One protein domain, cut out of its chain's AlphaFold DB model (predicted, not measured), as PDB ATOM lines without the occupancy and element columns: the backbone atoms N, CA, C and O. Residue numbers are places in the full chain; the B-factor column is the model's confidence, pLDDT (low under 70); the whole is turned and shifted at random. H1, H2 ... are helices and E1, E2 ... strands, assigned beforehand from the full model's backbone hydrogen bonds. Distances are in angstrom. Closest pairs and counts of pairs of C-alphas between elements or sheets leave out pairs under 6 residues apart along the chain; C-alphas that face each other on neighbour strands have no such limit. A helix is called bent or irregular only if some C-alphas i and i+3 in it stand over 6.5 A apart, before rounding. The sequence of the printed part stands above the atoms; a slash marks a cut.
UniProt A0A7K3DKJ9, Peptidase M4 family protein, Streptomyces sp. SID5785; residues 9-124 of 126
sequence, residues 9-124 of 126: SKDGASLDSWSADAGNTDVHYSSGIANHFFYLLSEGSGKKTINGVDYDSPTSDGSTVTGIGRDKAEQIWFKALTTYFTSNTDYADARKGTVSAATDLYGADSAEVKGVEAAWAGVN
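What this domain is: This is residues 9 to 124 of the 126 residues of the protein "Peptidase M4 family protein" of Streptomyces sp. SID5785 (UniProt A0A7K3DKJ9). A two-stranded hairpin, E1 and E2, whose tip at residues 49 to 54 sticks out, sits at one corner of a core of four helices, H3, H4, H5 and H6, that touch one another in a ring. In that ring H5 and H6 lie side by side as a helical hairpin while the other contacts are crossed, and the two short helices H1 and H2 lie at another corner. The printed part has 116 residues, with six named helices and two named strands in the order H1, H2, H3, E1, E2, H4, H5, H6; the sheet, in the order E1, E2, is antiparallel, and the class is mostly helix. The whole is compact, with a radius of gyration of the C-alphas of 13.7 A, and its C-alphas span 36 by 35 by 23 A.

Where its parts are: Strand E1 is residues 46 to 50, 12.2 A from first to last C-alpha, beginning at C-alpha 46 at (44.928, -2.797, 27.121). Strand E2 is residues 53 to 57, 12.6 A long. Before them come helix H1, residues 20 to 24, 8.7 A, with C-alpha 20 at (54.589, 19.147, 19.477), and helix H2, residues 27 to 30, 5.1 A. H1 is irregular: its C-alphas 20 and 23 are 7.1 A apart. Helix H3, residues 32 to 43, is 15.9 A long. After the strands, helix H4 is residues 70 to 84, 20.2 A; it is neither bent nor irregular, but only just, with C-alphas 81 and 84 6.2 A apart. Helix H5, residues 91 to 106, is the longest helix by residues and measures 22.0 A. Helix H6, residues 111 to 122, is 15.8 A long and ends at C-alpha 122 at (52.568, 5.557, 27.034).

How they stand to each other: E1 and E2 form a hairpin, antiparallel at 158 degrees between their directions; N 48 and O 55 are 3.0 A apart and N 55 and O 48 2.8 A, both within hydrogen-bond range. The closest C-alphas of E2 and H3 are those of Ser 57 and Leu 40, 7.6 A apart. H3 touches H6 with residues 37 to 41 alone, closest at the C-alphas of Leu 41 and Ala 119, 5.2 A, opposite ways at 37 degrees, a tilt only just steep. H3 touches H4 with residues 38 to 43 alone, closest at the C-alphas of Ser 42 and Arg 70, 4.7 A, opposite ways at a steep tilt of 47 degrees. H4 touches H5, closest at the C-alphas of Ala 80 and Thr 98, 5.1 A, opposite ways at a steep tilt of 66 degrees. H5 and H6 are a helical hairpin at a shallow tilt of 14 degrees, closest at the C-alphas of Ala 102 and Val 113, 5.3 A. H3 and H5 are near each other. H1 and H2 are close but not clearly touching, with the C-alphas of Ala 22 and Ser 30 closest at 6.0 A, and H2 and H3 meet only through their link. Among the pairs that are apart are H1 and H6, and E1 and H5. Every O i to N i+4 pair is within hydrogen-bond range in H3, H5 and H6, and 10 of 11 are in H4; H1 has 0 of 1, with 1 of 2 O i to N i+3 pairs within range, and H2 is too short for an O i to N i+4 pair.

The domain as a whole: The two C-alphas farthest apart are those of Gly 52 and Asn 88, 39.2 A. The printed part has no cut. The link from E2 to H4, residues 58 to 69, is long; the link from H4 to H5 is short, and the others are tight. The mean pLDDT of the printed part is 98.1, and no printed residue is under 70.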
ATOM      1  N   SER A   9      40.131  10.527  23.103       98.25
ATOM      2  CA  SER A   9      39.604  10.697  21.744       98.25
ATOM      3  C   SER A   9      38.221  10.077  21.501       98.25
ATOM      4  O   SER A   9      37.602  10.356  20.473       98.25
ATOM      5  N   LYS A  10      37.681   9.272  22.429       97.50
ATOM      6  CA  LYS A  10      36.289   8.779  22.386       97.50
ATOM      7  C   LYS A  10      35.252   9.904  22.421       97.50
ATOM      8  O   LYS A  10      34.107   9.659  22.045       97.50
ATOM      9  N   ASP A  11      35.619  11.106  22.858       97.50
ATOM     10  CA  ASP A  11      34.762  12.293  22.743       97.50
ATOM     11  C   ASP A  11      34.870  13.015  21.385       97.50
ATOM     12  O   ASP A  11      34.077  13.913  21.107       97.50
ATOM     13  N   GLY A  12      35.797  12.593  20.518       97.44
ATOM     14  CA  GLY A  12      36.015  13.144  19.182       97.44
ATOM     15  C   GLY A  12      36.910  14.385  19.120       97.44
ATOM     16  O   GLY A  12      37.118  14.892  18.018       97.44
ATOM     17  N   ALA A  13      37.441  14.878  20.245       97.00
ATOM     18  CA  ALA A  13      38.225  16.117  20.283       97.00
ATOM     19  C   ALA A  13      39.470  16.060  21.184       97.00
ATOM     20  O   ALA A  13      40.486  16.673  20.851       97.00
ATOM     21  N   SER A  14      39.422  15.348  22.312       98.50
ATOM     22  CA  SER A  14      40.545  15.267  23.245       98.50
ATOM     23  C   SER A  14      41.719  14.456  22.699       98.50
ATOM     24  O   SER A  14      41.559  13.471  21.978       98.50
ATOM     25  N   LEU A  15      42.927  14.866  23.087       98.69
ATOM     26  CA  LEU A  15      44.169  14.218  22.675       98.69
ATOM     27  C   LEU A  15      44.464  13.000  23.560       98.69
ATOM     28  O   LEU A  15      44.515  13.127  24.782       98.69
ATOM     29  N   ASP A  16      44.717  11.842  22.947       98.62
ATOM     30  CA  ASP A  16      45.155  10.630  23.661       98.62
ATOM     31  C   ASP A  16      46.633  10.704  24.073       98.62
ATOM     32  O   ASP A  16      47.069  10.023  25.000       98.62
ATOM     33  N   SER A  17      47.457  11.457  23.346       98.62
ATOM     34  CA  SER A  17      48.911  11.455  23.522       98.62
ATOM     35  C   SER A  17      49.523  12.790  23.134       98.62
ATOM     36  O   SER A  17      48.959  13.550  22.345       98.62
ATOM     37  N   TRP A  18      50.686  13.072  23.706       98.69
ATOM     38  CA  TRP A  18      51.435  14.286  23.456       98.69
ATOM     39  C   TRP A  18      52.029  14.321  22.043       98.69
ATOM     40  O   TRP A  18      52.531  13.325  21.515       98.69
ATOM     41  N   SER A  19      52.007  15.512  21.457       97.69
ATOM     42  CA  SER A  19      52.721  15.886  20.241       97.69
ATOM     43  C   SER A  19      53.224  17.324  20.390       97.69
ATOM     44  O   SER A  19      52.791  18.050  21.288       97.69
ATOM     45  N   ALA A  20      54.098  17.766  19.484       95.75
ATOM     46  CA  ALA A  20      54.589  19.147  19.477       95.75
ATOM     47  C   ALA A  20      53.455  20.192  19.354       95.75
ATOM     48  O   ALA A  20      53.592  21.305  19.856       95.75
ATOM     49  N   ASP A  21      52.316  19.820  18.760       95.12
ATOM     50  CA  ASP A  21      51.154  20.699  18.575       95.12
ATOM     51  C   ASP A  21      50.193  20.726  19.775       95.12
ATOM     52  O   ASP A  21      49.242  21.512  19.787       95.12
ATOM     53  N   ALA A  22      50.427  19.912  20.812       96.06
ATOM     54  CA  ALA A  22      49.543  19.835  21.977       96.06
ATOM     55  C   ALA A  22      49.360  21.196  22.678       96.06
ATOM     56  O   ALA A  22      48.283  21.469  23.207       96.06
ATOM     57  N   GLY A  23      50.374  22.070  22.639       93.06
ATOM     58  CA  GLY A  23      50.310  23.425  23.202       93.06
ATOM     59  C   GLY A  23      49.375  24.389  22.457       93.06
ATOM     60  O   GLY A  23      48.965  25.393  23.030       93.06
ATOM     61  N   ASN A  24      49.001  24.077  21.213       95.75
ATOM     62  CA  ASN A  24      48.065  24.872  20.406       95.75
ATOM     63  C   ASN A  24      46.612  24.381  20.524       95.75
ATOM     64  O   ASN A  24      45.708  24.945  19.908       95.75
ATOM     65  N   THR A  25      46.383  23.308  21.280       97.38
ATOM     66  CA  THR A  25      45.066  22.698  21.466       97.38
ATOM     67  C   THR A  25      44.395  23.262  22.716       97.38
ATOM     68  O   THR A  25      45.046  23.389  23.755       97.38
ATOM     69  N   ASP A  26      43.092  23.566  22.638       97.88
ATOM     70  CA  ASP A  26      42.310  24.054  23.783       97.88
ATOM     71  C   ASP A  26      42.538  23.181  25.024       97.88
ATOM     72  O   ASP A  26      42.596  21.950  24.942       97.88
ATOM     73  N   VAL A  27      42.666  23.828  26.181       97.88
ATOM     74  CA  VAL A  27      43.036  23.181  27.446       97.88
ATOM     75  C   VAL A  27      42.084  22.055  27.848       97.88
ATOM     76  O   VAL A  27      42.509  21.080  28.467       97.88
ATOM     77  N   HIS A  28      40.809  22.120  27.461       98.06
ATOM     78  CA  HIS A  28      39.848  21.056  27.743       98.06
ATOM     79  C   HIS A  28      40.134  19.797  26.919       98.06
ATOM     80  O   HIS A  28      39.899  18.694  27.416       98.06
ATOM     81  N   TYR A  29      40.703  19.941  25.721       98.38
ATOM     82  CA  TYR A  29      41.048  18.826  24.838       98.38
ATOM     83  C   TYR A  29      42.469  18.313  25.076       98.38
ATOM     84  O   TYR A  29      42.664  17.098  25.163       98.38
ATOM     85  N   SER A  30      43.443  19.208  25.276       98.38
ATOM     86  CA  SER A  30      44.817  18.816  25.612       98.38
ATOM     87  C   SER A  30      44.909  18.169  26.997       98.38
ATOM     88  O   SER A  30      45.705  17.249  27.168       98.38
ATOM     89  N   SER A  31      44.001  18.498  27.933       98.06
ATOM     90  CA  SER A  31      43.878  17.778  29.217       98.06
ATOM     91  C   SER A  31      43.685  16.261  29.073       98.06
ATOM     92  O   SER A  31      43.992  15.520  30.007       98.06
ATOM     93  N   GLY A  32      43.236  15.787  27.903       98.75
ATOM     94  CA  GLY A  32      43.171  14.366  27.564       98.75
ATOM     95  C   GLY A  32      44.488  13.624  27.804       98.75
ATOM     96  O   GLY A  32      44.465  12.520  28.335       98.75
ATOM     97  N   ILE A  33      45.635  14.257  27.546       98.81
ATOM     98  CA  ILE A  33      46.960  13.633  27.695       98.81
ATOM     99  C   ILE A  33      47.217  13.256  29.160       98.81
ATOM    100  O   ILE A  33      47.584  12.122  29.460       98.81
ATOM    101  N   ALA A  34      46.980  14.189  30.087       98.69
ATOM    102  CA  ALA A  34      47.152  13.937  31.518       98.69
ATOM    103  C   ALA A  34      46.062  13.005  32.081       98.69
ATOM    104  O   ALA A  34      46.344  12.182  32.951       98.69
ATOM    105  N   ASN A  35      44.835  13.080  31.552       98.81
ATOM    106  CA  ASN A  35      43.770  12.131  31.888       98.81
ATOM    107  C   ASN A  35      44.158  10.696  31.509       98.81
ATOM    108  O   ASN A  35      43.971   9.774  32.304       98.81
ATOM    109  N   HIS A  36      44.728  10.523  30.317       98.88
ATOM    110  CA  HIS A  36      45.155   9.228  29.812       98.88
ATOM    111  C   HIS A  36      46.371   8.693  30.556       98.88
ATOM    112  O   HIS A  36      46.357   7.539  30.976       98.88
ATOM    113  N   PHE A  37      47.354   9.549  30.846       98.88
ATOM    114  CA  PHE A  37      48.444   9.225  31.766       98.88
ATOM    115  C   PHE A  37      47.907   8.675  33.096       98.88
ATOM    116  O   PHE A  37      48.329   7.607  33.536       98.88
ATOM    117  N   PHE A  38      46.953   9.369  33.726       98.94
ATOM    118  CA  PHE A  38      46.421   8.951  35.022       98.94
ATOM    119  C   PHE A  38      45.677   7.610  34.937       98.94
ATOM    120  O   PHE A  38      45.826   6.762  35.821       98.94
ATOM    121  N   TYR A  39      44.906   7.379  33.869       98.75
ATOM    122  CA  TYR A  39      44.269   6.081  33.637       98.75
ATOM    123  C   TYR A  39      45.306   4.964  33.456       98.75
ATOM    124  O   TYR A  39      45.213   3.929  34.110       98.75
ATOM    125  N   LEU A  40      46.328   5.180  32.624       98.88
ATOM    126  CA  LEU A  40      47.393   4.203  32.401       98.88
ATOM    127  C   LEU A  40      48.168   3.906  33.686       98.88
ATOM    128  O   LEU A  40      48.441   2.744  33.975       98.88
ATOM    129  N   LEU A  41      48.479   4.925  34.488       98.88
ATOM    130  CA  LEU A  41      49.147   4.740  35.773       98.88
ATOM    131  C   LEU A  41      48.281   3.931  36.743       98.88
ATOM    132  O   LEU A  41      48.781   3.038  37.418       98.88
ATOM    133  N   SER A  42      46.988   4.235  36.831       98.75
ATOM    134  CA  SER A  42      46.091   3.586  37.793       98.75
ATOM    135  C   SER A  42      45.702   2.168  37.373       98.75
ATOM    136  O   SER A  42      45.863   1.237  38.159       98.75
ATOM    137  N   GLU A  43      45.233   1.988  36.143       98.50
ATOM    138  CA  GLU A  43      44.637   0.735  35.673       98.50
ATOM    139  C   GLU A  43      45.565  -0.059  34.751       98.50
ATOM    140  O   GLU A  43      45.422  -1.277  34.638       98.50
ATOM    141  N   GLY A  44      46.517   0.592  34.079       98.56
ATOM    142  CA  GLY A  44      47.351   0.011  33.023       98.56
ATOM    143  C   GLY A  44      46.723   0.106  31.630       98.56
ATOM    144  O   GLY A  44      45.546   0.447  31.486       98.56
ATOM    145  N   SER A  45      47.473  -0.286  30.601       98.56
ATOM    146  CA  SER A  45      46.986  -0.324  29.215       98.56
ATOM    147  C   SER A  45      46.186  -1.599  28.902       98.56
ATOM    148  O   SER A  45      46.072  -2.515  29.727       98.56
ATOM    149  N   GLY A  46      45.603  -1.642  27.704       98.12
ATOM    150  CA  GLY A  46      44.928  -2.797  27.121       98.12
ATOM    151  C   GLY A  46      43.488  -3.017  27.586       98.12
ATOM    152  O   GLY A  46      42.901  -2.215  28.322       98.12
ATOM    153  N   LYS A  47      42.925  -4.139  27.125       97.62
ATOM    154  CA  LYS A  47      41.547  -4.546  27.409       97.62
ATOM    155  C   LYS A  47      41.372  -4.989  28.855       97.62
ATOM    156  O   LYS A  47      42.129  -5.833  29.333       97.62
ATOM    157  N   LYS A  48      40.341  -4.476  29.526       95.69
ATOM    158  CA  LYS A  48      39.920  -4.930  30.861       95.69
ATOM    159  C   LYS A  48      38.482  -4.556  31.162       95.69
ATOM    160  O   LYS A  48      37.979  -3.564  30.650       95.69
ATOM    161  N   THR A  49      37.871  -5.309  32.064       96.69
ATOM    162  CA  THR A  49      36.558  -4.991  32.621       96.69
ATOM    163  C   THR A  49      36.735  -4.531  34.062       96.69
ATOM    164  O   THR A  49      37.252  -5.282  34.889       96.69
ATOM    165  N   ILE A  50      36.299  -3.312  34.382       93.31
ATOM    166  CA  ILE A  50      36.329  -2.764  35.744       93.31
ATOM    167  C   ILE A  50      34.890  -2.479  36.151       93.31
ATOM    168  O   ILE A  50      34.198  -1.704  35.494       93.31
ATOM    169  N   ASN A  51      34.421  -3.117  37.226       92.44
ATOM    170  CA  ASN A  51      33.053  -2.964  37.739       92.44
ATOM    171  C   ASN A  51      31.961  -3.154  36.664       92.44
ATOM    172  O   ASN A  51      30.959  -2.444  36.652       92.44
ATOM    173  N   GLY A  52      32.166  -4.103  35.742       94.81
ATOM    174  CA  GLY A  52      31.225  -4.406  34.656       94.81
ATOM    175  C   GLY A  52      31.287  -3.461  33.451       94.81
ATOM    176  O   GLY A  52      30.455  -3.582  32.557       94.81
ATOM    177  N   VAL A  53      32.250  -2.536  33.409       94.06
ATOM    178  CA  VAL A  53      32.495  -1.658  32.258       94.06
ATOM    179  C   VAL A  53      33.747  -2.117  31.527       94.06
ATOM    180  O   VAL A  53      34.802  -2.265  32.144       94.06
ATOM    181  N   ASP A  54      33.627  -2.320  30.217       96.00
ATOM    182  CA  ASP A  54      34.741  -2.702  29.355       96.00
ATOM    183  C   ASP A  54      35.538  -1.477  28.895       96.00
ATOM    184  O   ASP A  54      34.995  -0.495  28.377       96.00
ATOM    185  N   TYR A  55      36.852  -1.579  29.047       96.94
ATOM    186  CA  TYR A  55      37.845  -0.594  28.652       96.94
ATOM    187  C   TYR A  55      38.843  -1.219  27.680       96.94
ATOM    188  O   TYR A  55      39.146  -2.407  27.777       96.94
ATOM    189  N   ASP A  56      39.378  -0.406  26.772       96.88
ATOM    190  CA  ASP A  56      40.476  -0.758  25.867       96.88
ATOM    191  C   ASP A  56      41.337   0.494  25.654       96.88
ATOM    192  O   ASP A  56      41.004   1.359  24.841       96.88
ATOM    193  N   SER A  57      42.376   0.635  26.481       98.25
ATOM    194  CA  SER A  57      43.211   1.840  26.570       98.25
ATOM    195  C   SER A  57      44.583   1.579  25.938       98.25
ATOM    196  O   SER A  57      45.408   0.883  26.538       98.25
ATOM    197  N   PRO A  58      44.830   2.040  24.700       98.12
ATOM    198  CA  PRO A  58      46.107   1.835  24.023       98.12
ATOM    199  C   PRO A  58      47.157   2.843  24.502       98.12
ATOM    200  O   PRO A  58      46.827   3.963  24.859       98.12
ATOM    201  N   THR A  59      48.437   2.494  24.424       98.69
ATOM    202  CA  THR A  59      49.529   3.479  24.494       98.69
ATOM    203  C   THR A  59      49.841   4.029  23.104       98.69
ATOM    204  O   THR A  59      49.531   3.399  22.089       98.69
ATOM    205  N   SER A  60      50.498   5.188  23.040       98.31
ATOM    206  CA  SER A  60      50.878   5.857  21.789       98.31
ATOM    207  C   SER A  60      51.747   5.004  20.861       98.31
ATOM    208  O   SER A  60      51.756   5.227  19.654       98.31
ATOM    209  N   ASP A  61      52.501   4.055  21.418       96.81
ATOM    210  CA  ASP A  61      53.459   3.204  20.704       96.81
ATOM    211  C   ASP A  61      53.136   1.701  20.792       96.81
ATOM    212  O   ASP A  61      53.911   0.873  20.313       96.81
ATOM    213  N   GLY A  62      52.000   1.329  21.390       97.12
ATOM    214  CA  GLY A  62      51.599  -0.068  21.583       97.12
ATOM    215  C   GLY A  62      52.337  -0.805  22.710       97.12
ATOM    216  O   GLY A  62      52.129  -2.007  22.883       97.12
ATOM    217  N   SER A  63      53.175  -0.119  23.494       96.81
ATOM    218  CA  SER A  63      53.772  -0.667  24.716       96.81
ATOM    219  C   SER A  63      52.727  -1.049  25.777       96.81
ATOM    220  O   SER A  63      51.587  -0.574  25.790       96.81
ATOM    221  N   THR A  64      53.112  -1.931  26.703       97.69
ATOM    222  CA  THR A  64      52.255  -2.333  27.827       97.69
ATOM    223  C   THR A  64      52.590  -1.529  29.079       97.69
ATOM    224  O   THR A  64      53.756  -1.448  29.461       97.69
ATOM    225  N   VAL A  65      51.565  -0.991  29.744       98.50
ATOM    226  CA  VAL A  65      51.675  -0.343  31.057       98.50
ATOM    227  C   VAL A  65      50.944  -1.195  32.086       98.50
ATOM    228  O   VAL A  65      49.762  -1.500  31.915       98.50
ATOM    229  N   THR A  66      51.632  -1.553  33.168       98.19
ATOM    230  CA  THR A  66      51.028  -2.205  34.337       98.19
ATOM    231  C   THR A  66      50.578  -1.134  35.325       98.19
ATOM    232  O   THR A  66      51.400  -0.335  35.771       98.19
ATOM    233  N   GLY A  67      49.290  -1.118  35.672       98.12
ATOM    234  CA  GLY A  67      48.739  -0.154  36.624       98.12
ATOM    235  C   GLY A  67      49.202  -0.404  38.063       98.12
ATOM    236  O   GLY A  67      49.390  -1.551  38.475       98.12
ATOM    237  N   ILE A  68      49.353   0.670  38.836       98.81
ATOM    238  CA  ILE A  68      49.740   0.642  40.257       98.81
ATOM    239  C   ILE A  68      48.539   0.786  41.209       98.81
ATOM    240  O   ILE A  68      48.713   0.768  42.428       98.81
ATOM    241  N   GLY A  69      47.328   0.916  40.663       98.50
ATOM    242  CA  GLY A  69      46.094   1.159  41.404       98.50
ATOM    243  C   GLY A  69      45.807   2.647  41.637       98.50
ATOM    244  O   GLY A  69      46.708   3.487  41.688       98.50
ATOM    245  N   ARG A  70      44.516   2.972  41.791       98.62
ATOM    246  CA  ARG A  70      44.019   4.352  41.950       98.62
ATOM    247  C   ARG A  70      44.577   5.041  43.188       98.62
ATOM    248  O   ARG A  70      45.092   6.144  43.058       98.62
ATOM    249  N   ASP A  71      44.555   4.362  44.332       98.75
ATOM    250  CA  ASP A  71      44.981   4.917  45.623       98.75
ATOM    251  C   ASP A  71      46.435   5.412  45.598       98.75
ATOM    252  O   ASP A  71      46.778   6.419  46.213       98.75
ATOM    253  N   LYS A  72      47.317   4.725  44.860       98.88
ATOM    254  CA  LYS A  72      48.712   5.159  44.708       98.88
ATOM    255  C   LYS A  72      48.851   6.260  43.666       98.88
ATOM    256  O   LYS A  72      49.576   7.228  43.898       98.88
ATOM    257  N   ALA A  73      48.150   6.130  42.538       98.88
ATOM    258  CA  ALA A  73      48.158   7.127  41.473       98.88
ATOM    259  C   ALA A  73      47.666   8.499  41.970       98.88
ATOM    260  O   ALA A  73      48.291   9.517  41.663       98.88
ATOM    261  N   GLU A  74      46.604   8.542  42.783       98.81
ATOM    262  CA  GLU A  74      46.089   9.792  43.354       98.81
ATOM    263  C   GLU A  74      47.079  10.435  44.333       98.81
ATOM    264  O   GLU A  74      47.279  11.646  44.271       98.81
ATOM    265  N   GLN A  75      47.767   9.649  45.171       98.94
ATOM    266  CA  GLN A  75      48.778  10.169  46.099       98.94
ATOM    267  C   GLN A  75      49.958  10.796  45.353       98.94
ATOM    268  O   GLN A  75      50.417  11.882  45.714       98.94
ATOM    269  N   ILE A  76      50.424  10.139  44.284       98.94
ATOM    270  CA  ILE A  76      51.504  10.652  43.431       98.94
ATOM    271  C   ILE A  76      51.067  11.947  42.754       98.94
ATOM    272  O   ILE A  76      51.792  12.939  42.824       98.94
ATOM    273  N   TRP A  77      49.890  11.957  42.122       98.88
ATOM    274  CA  TRP A  77      49.385  13.141  41.429       98.88
ATOM    275  C   TRP A  77      49.178  14.314  42.387       98.88
ATOM    276  O   TRP A  77      49.600  15.431  42.093       98.88
ATOM    277  N   PHE A  78      48.590  14.062  43.559       98.88
ATOM    278  CA  PHE A  78      48.361  15.085  44.574       98.88
ATOM    279  C   PHE A  78      49.675  15.687  45.074       98.88
ATOM    280  O   PHE A  78      49.837  16.904  45.033       98.88
ATOM    281  N   LYS A  79      50.653  14.857  45.464       98.88
ATOM    282  CA  LYS A  79      51.967  15.351  45.900       98.88
ATOM    283  C   LYS A  79      52.700  16.092  44.780       98.88
ATOM    284  O   LYS A  79      53.306  17.129  45.041       98.88
ATOM    285  N   ALA A  80      52.617  15.607  43.540       98.88
ATOM    286  CA  ALA A  80      53.164  16.304  42.378       98.88
ATOM    287  C   ALA A  80      52.582  17.713  42.235       98.88
ATOM    288  O   ALA A  80      53.334  18.691  42.206       98.88
ATOM    289  N   LEU A  81      51.251  17.808  42.265       98.75
ATOM    290  CA  LEU A  81      50.499  19.054  42.159       98.75
ATOM    291  C   LEU A  81      50.828  20.052  43.275       98.75
ATOM    292  O   LEU A  81      50.963  21.241  43.004       98.75
ATOM    293  N   THR A  82      50.947  19.596  44.523       98.75
ATOM    294  CA  THR A  82      51.102  20.497  45.677       98.75
ATOM    295  C   THR A  82      52.546  20.857  46.011       98.75
ATOM    296  O   THR A  82      52.769  21.772  46.800       98.75
ATOM    297  N   THR A  83      53.528  20.118  45.490       98.75
ATOM    298  CA  THR A  83      54.933  20.251  45.915       98.75
ATOM    299  C   THR A  83      55.893  20.547  44.771       98.75
ATOM    300  O   THR A  83      56.838  21.304  44.977       98.75
ATOM    301  N   TYR A  84      55.679  19.974  43.583       98.81
ATOM    302  CA  TYR A  84      56.628  20.103  42.470       98.81
ATOM    303  C   TYR A  84      56.096  20.937  41.308       98.81
ATOM    304  O   TYR A  84      56.891  21.497  40.555       98.81
ATOM    305  N   PHE A  85      54.777  21.017  41.135       98.75
ATOM    306  CA  PHE A  85      54.194  21.814  40.063       98.75
ATOM    307  C   PHE A  85      54.213  23.304  40.415       98.75
ATOM    308  O   PHE A  85      54.134  23.711  41.572       98.75
ATOM    309  N   THR A  86      54.320  24.127  39.378       98.50
ATOM    310  CA  THR A  86      54.310  25.589  39.446       98.50
ATOM    311  C   THR A  86      53.259  26.133  38.481       98.50
ATOM    312  O   THR A  86      52.637  25.378  37.733       98.50
ATOM    313  N   SER A  87      53.082  27.456  38.437       97.88
ATOM    314  CA  SER A  87      52.170  28.093  37.477       97.88
ATOM    315  C   SER A  87      52.544  27.858  36.009       97.88
ATOM    316  O   SER A  87      51.704  28.077  35.143       97.88
ATOM    317  N   ASN A  88      53.782  27.436  35.730       97.31
ATOM    318  CA  ASN A  88      54.317  27.275  34.376       97.31
ATOM    319  C   ASN A  88      54.658  25.813  34.041       97.31
ATOM    320  O   ASN A  88      55.394  25.568  33.091       97.31
ATOM    321  N   THR A  89      54.178  24.848  34.828       98.38
ATOM    322  CA  THR A  89      54.438  23.425  34.582       98.38
ATOM    323  C   THR A  89      53.853  22.978  33.242       98.38
ATOM    324  O   THR A  89      52.642  23.056  33.031       98.38
ATOM    325  N   ASP A  90      54.715  22.467  32.364       97.81
ATOM    326  CA  ASP A  90      54.335  21.783  31.127       97.81
ATOM    327  C   ASP A  90      54.289  20.250  31.316       97.81
ATOM    328  O   ASP A  90      54.438  19.739  32.425       97.81
ATOM    329  N   TYR A  91      54.074  19.483  30.240       98.50
ATOM    330  CA  TYR A  91      54.025  18.016  30.317       98.50
ATOM    331  C   TYR A  91      55.357  17.370  30.722       98.50
ATOM    332  O   TYR A  91      55.357  16.390  31.469       98.50
ATOM    333  N   ALA A  92      56.490  17.900  30.253       98.31
ATOM    334  CA  ALA A  92      57.800  17.356  30.595       98.31
ATOM    335  C   ALA A  92      58.113  17.599  32.078       98.31
ATOM    336  O   ALA A  92      58.623  16.712  32.769       98.31
ATOM    337  N   ASP A  93      57.751  18.769  32.596       98.62
ATOM    338  CA  ASP A  93      57.870  19.089  34.014       98.62
ATOM    339  C   ASP A  93      56.849  18.324  34.863       98.62
ATOM    340  O   ASP A  93      57.189  17.872  35.958       98.62
ATOM    341  N   ALA A  94      55.638  18.079  34.350       98.81
ATOM    342  CA  ALA A  94      54.655  17.226  35.012       98.81
ATOM    343  C   ALA A  94      55.175  15.791  35.185       98.81
ATOM    344  O   ALA A  94      55.034  15.193  36.262       98.81
ATOM    345  N   ARG A  95      55.860  15.255  34.165       98.88
ATOM    346  CA  ARG A  95      56.571  13.977  34.260       98.88
ATOM    347  C   ARG A  95      57.646  13.995  35.334       98.88
ATOM    348  O   ARG A  95      57.627  13.139  36.215       98.88
ATOM    349  N   LYS A  96      58.546  14.981  35.320       98.88
ATOM    350  CA  LYS A  96      59.591  15.093  36.355       98.88
ATOM    351  C   LYS A  96      58.986  15.183  37.759       98.88
ATOM    352  O   LYS A  96      59.419  14.468  38.657       98.88
ATOM    353  N   GLY A  97      57.966  16.021  37.949       98.88
ATOM    354  CA  GLY A  97      57.325  16.222  39.249       98.88
ATOM    355  C   GLY A  97      56.619  14.972  39.774       98.88
ATOM    356  O   GLY A  97      56.711  14.674  40.963       98.88
ATOM    357  N   THR A  98      55.970  14.196  38.905       98.94
ATOM    358  CA  THR A  98      55.345  12.919  39.299       98.94
ATOM    359  C   THR A  98      56.368  11.818  39.578       98.94
ATOM    360  O   THR A  98      56.166  11.053  40.519       98.94
ATOM    361  N   VAL A  99      57.494  11.765  38.856       98.94
ATOM    362  CA  VAL A  99      58.608  10.847  39.172       98.94
ATOM    363  C   VAL A  99      59.225  11.186  40.531       98.94
ATOM    364  O   VAL A  99      59.413  10.291  41.358       98.94
ATOM    365  N   SER A 100      59.471  12.470  40.811       98.94
ATOM    366  CA  SER A 100      59.941  12.926  42.126       98.94
ATOM    367  C   SER A 100      58.937  12.591  43.232       98.94
ATOM    368  O   SER A 100      59.317  12.058  44.270       98.94
ATOM    369  N   ALA A 101      57.639  12.818  42.999       98.94
ATOM    370  CA  ALA A 101      56.596  12.469  43.960       98.94
ATOM    371  C   ALA A 101      56.537  10.963  44.252       98.94
ATOM    372  O   ALA A 101      56.444  10.579  45.417       98.94
ATOM    373  N   ALA A 102      56.624  10.117  43.223       98.94
ATOM    374  CA  ALA A 102      56.670   8.668  43.393       98.94
ATOM    375  C   ALA A 102      57.938   8.216  44.131       98.94
ATOM    376  O   ALA A 102      57.863   7.361  45.010       98.94
ATOM    377  N   THR A 103      59.082   8.831  43.829       98.88
ATOM    378  CA  THR A 103      60.362   8.546  44.491       98.88
ATOM    379  C   THR A 103      60.299   8.855  45.983       98.88
ATOM    380  O   THR A 103      60.687   8.022  46.797       98.88
ATOM    381  N   ASP A 104      59.762  10.014  46.357       98.88
ATOM    382  CA  ASP A 104      59.600  10.407  47.759       98.88
ATOM    383  C   ASP A 104      58.634   9.494  48.532       98.88
ATOM    384  O   ASP A 104      58.833   9.250  49.720       98.88
ATOM    385  N   LEU A 105      57.555   9.036  47.887       98.81
ATOM    386  CA  LEU A 105      56.516   8.228  48.535       98.81
ATOM    387  C   LEU A 105      56.897   6.747  48.644       98.81
ATOM    388  O   LEU A 105      56.549   6.102  49.632       98.81
ATOM    389  N   TYR A 106      57.585   6.206  47.635       98.81
ATOM    390  CA  TYR A 106      57.761   4.759  47.468       98.81
ATOM    391  C   TYR A 106      59.222   4.321  47.276       98.81
ATOM    392  O   TYR A 106      59.513   3.128  47.347       98.81
ATOM    393  N   GLY A 107      60.155   5.256  47.077       98.75
ATOM    394  CA  GLY A 107      61.572   4.994  46.810       98.75
ATOM    395  C   GLY A 107      61.913   4.937  45.315       98.75
ATOM    396  O   GLY A 107      61.070   4.609  44.480       98.75
ATOM    397  N   ALA A 108      63.168   5.249  44.972       97.94
ATOM    398  CA  ALA A 108      63.622   5.426  43.584       97.94
ATOM    399  C   ALA A 108      63.480   4.165  42.709       97.94
ATOM    400  O   ALA A 108      63.111   4.262  41.545       97.94
ATOM    401  N   ASP A 109      63.706   2.976  43.272       97.62
ATOM    402  CA  ASP A 109      63.666   1.707  42.525       97.62
ATOM    403  C   ASP A 109      62.282   1.025  42.521       97.62
ATOM    404  O   ASP A 109      62.136  -0.115  42.048       97.62
ATOM    405  N   SER A 110      61.269   1.711  43.060       98.69
ATOM    406  CA  SER A 110      59.920   1.186  43.283       98.69
ATOM    407  C   SER A 110      59.162   0.868  41.990       98.69
ATOM    408  O   SER A 110      59.505   1.316  40.890       98.69
ATOM    409  N   ALA A 111      58.107   0.059  42.113       98.56
ATOM    410  CA  ALA A 111      57.216  -0.224  40.991       98.56
ATOM    411  C   ALA A 111      56.425   1.028  40.576       98.56
ATOM    412  O   ALA A 111      56.067   1.177  39.413       98.56
ATOM    413  N   GLU A 112      56.189   1.940  41.513       98.88
ATOM    414  CA  GLU A 112      55.456   3.186  41.345       98.88
ATOM    415  C   GLU A 112      56.226   4.189  40.492       98.88
ATOM    416  O   GLU A 112      55.647   4.757  39.569       98.88
ATOM    417  N   VAL A 113      57.533   4.350  40.729       98.88
ATOM    418  CA  VAL A 113      58.394   5.178  39.869       98.88
ATOM    419  C   VAL A 113      58.386   4.641  38.437       98.88
ATOM    420  O   VAL A 113      58.066   5.378  37.505       98.88
ATOM    421  N   LYS A 114      58.614   3.333  38.266       98.75
ATOM    422  CA  LYS A 114      58.566   2.669  36.949       98.75
ATOM    423  C   LYS A 114      57.192   2.802  36.286       98.75
ATOM    424  O   LYS A 114      57.110   2.986  35.075       98.75
ATOM    425  N   GLY A 115      56.117   2.730  37.069       98.75
ATOM    426  CA  GLY A 115      54.744   2.915  36.607       98.75
ATOM    427  C   GLY A 115      54.489   4.329  36.089       98.75
ATOM    428  O   GLY A 115      53.923   4.484  35.008       98.75
ATOM    429  N   VAL A 116      54.949   5.360  36.807       98.88
ATOM    430  CA  VAL A 116      54.858   6.764  36.365       98.88
ATOM    431  C   VAL A 116      55.626   6.972  35.064       98.88
ATOM    432  O   VAL A 116      55.095   7.559  34.121       98.88
ATOM    433  N   GLU A 117      56.858   6.471  34.986       98.75
ATOM    434  CA  GLU A 117      57.676   6.582  33.777       98.75
ATOM    435  C   GLU A 117      57.019   5.893  32.579       98.75
ATOM    436  O   GLU A 117      56.929   6.493  31.505       98.75
ATOM    437  N   ALA A 118      56.515   4.670  32.770       98.75
ATOM    438  CA  ALA A 118      55.837   3.903  31.731       98.75
ATOM    439  C   ALA A 118      54.528   4.567  31.278       98.75
ATOM    440  O   ALA A 118      54.260   4.628  30.081       98.75
ATOM    441  N   ALA A 119      53.728   5.102  32.203       98.88
ATOM    442  CA  ALA A 119      52.476   5.773  31.868       98.88
ATOM    443  C   ALA A 119      52.707   7.069  31.075       98.88
ATOM    444  O   ALA A 119      51.994   7.319  30.103       98.88
ATOM    445  N   TRP A 120      53.719   7.876  31.429       98.88
ATOM    446  CA  TRP A 120      54.061   9.074  30.649       98.88
ATOM    447  C   TRP A 120      54.602   8.722  29.264       98.88
ATOM    448  O   TRP A 120      54.172   9.314  28.272       98.88
ATOM    449  N   ALA A 121      55.478   7.717  29.181       98.75
ATOM    450  CA  ALA A 121      55.950   7.199  27.900       98.75
ATOM    451  C   ALA A 121      54.783   6.680  27.042       98.75
ATOM    452  O   ALA A 121      54.754   6.930  25.837       98.75
ATOM    453  N   GLY A 122      53.786   6.049  27.672       98.69
ATOM    454  CA  GLY A 122      52.568   5.557  27.034       98.69
ATOM    455  C   GLY A 122      51.665   6.646  26.447       98.69
ATOM    456  O   GLY A 122      50.859   6.339  25.573       98.69
ATOM    457  N   VAL A 123      51.825   7.907  26.860       98.81
ATOM    458  CA  VAL A 123      51.191   9.081  26.232       98.81
ATOM    459  C   VAL A 123      52.200   9.961  25.491       98.81
ATOM    460  O   VAL A 123      51.949  11.142  25.268       98.81
ATOM    461  N   ASN A 124      53.340   9.394  25.091       98.69
ATOM    462  CA  ASN A 124      54.403  10.047  24.326       98.69
ATOM    463  C   ASN A 124      55.061  11.268  25.007       98.69
ATOM    464  O   ASN A 124      55.588  12.147  24.328       98.69
TER     465      ASN A 124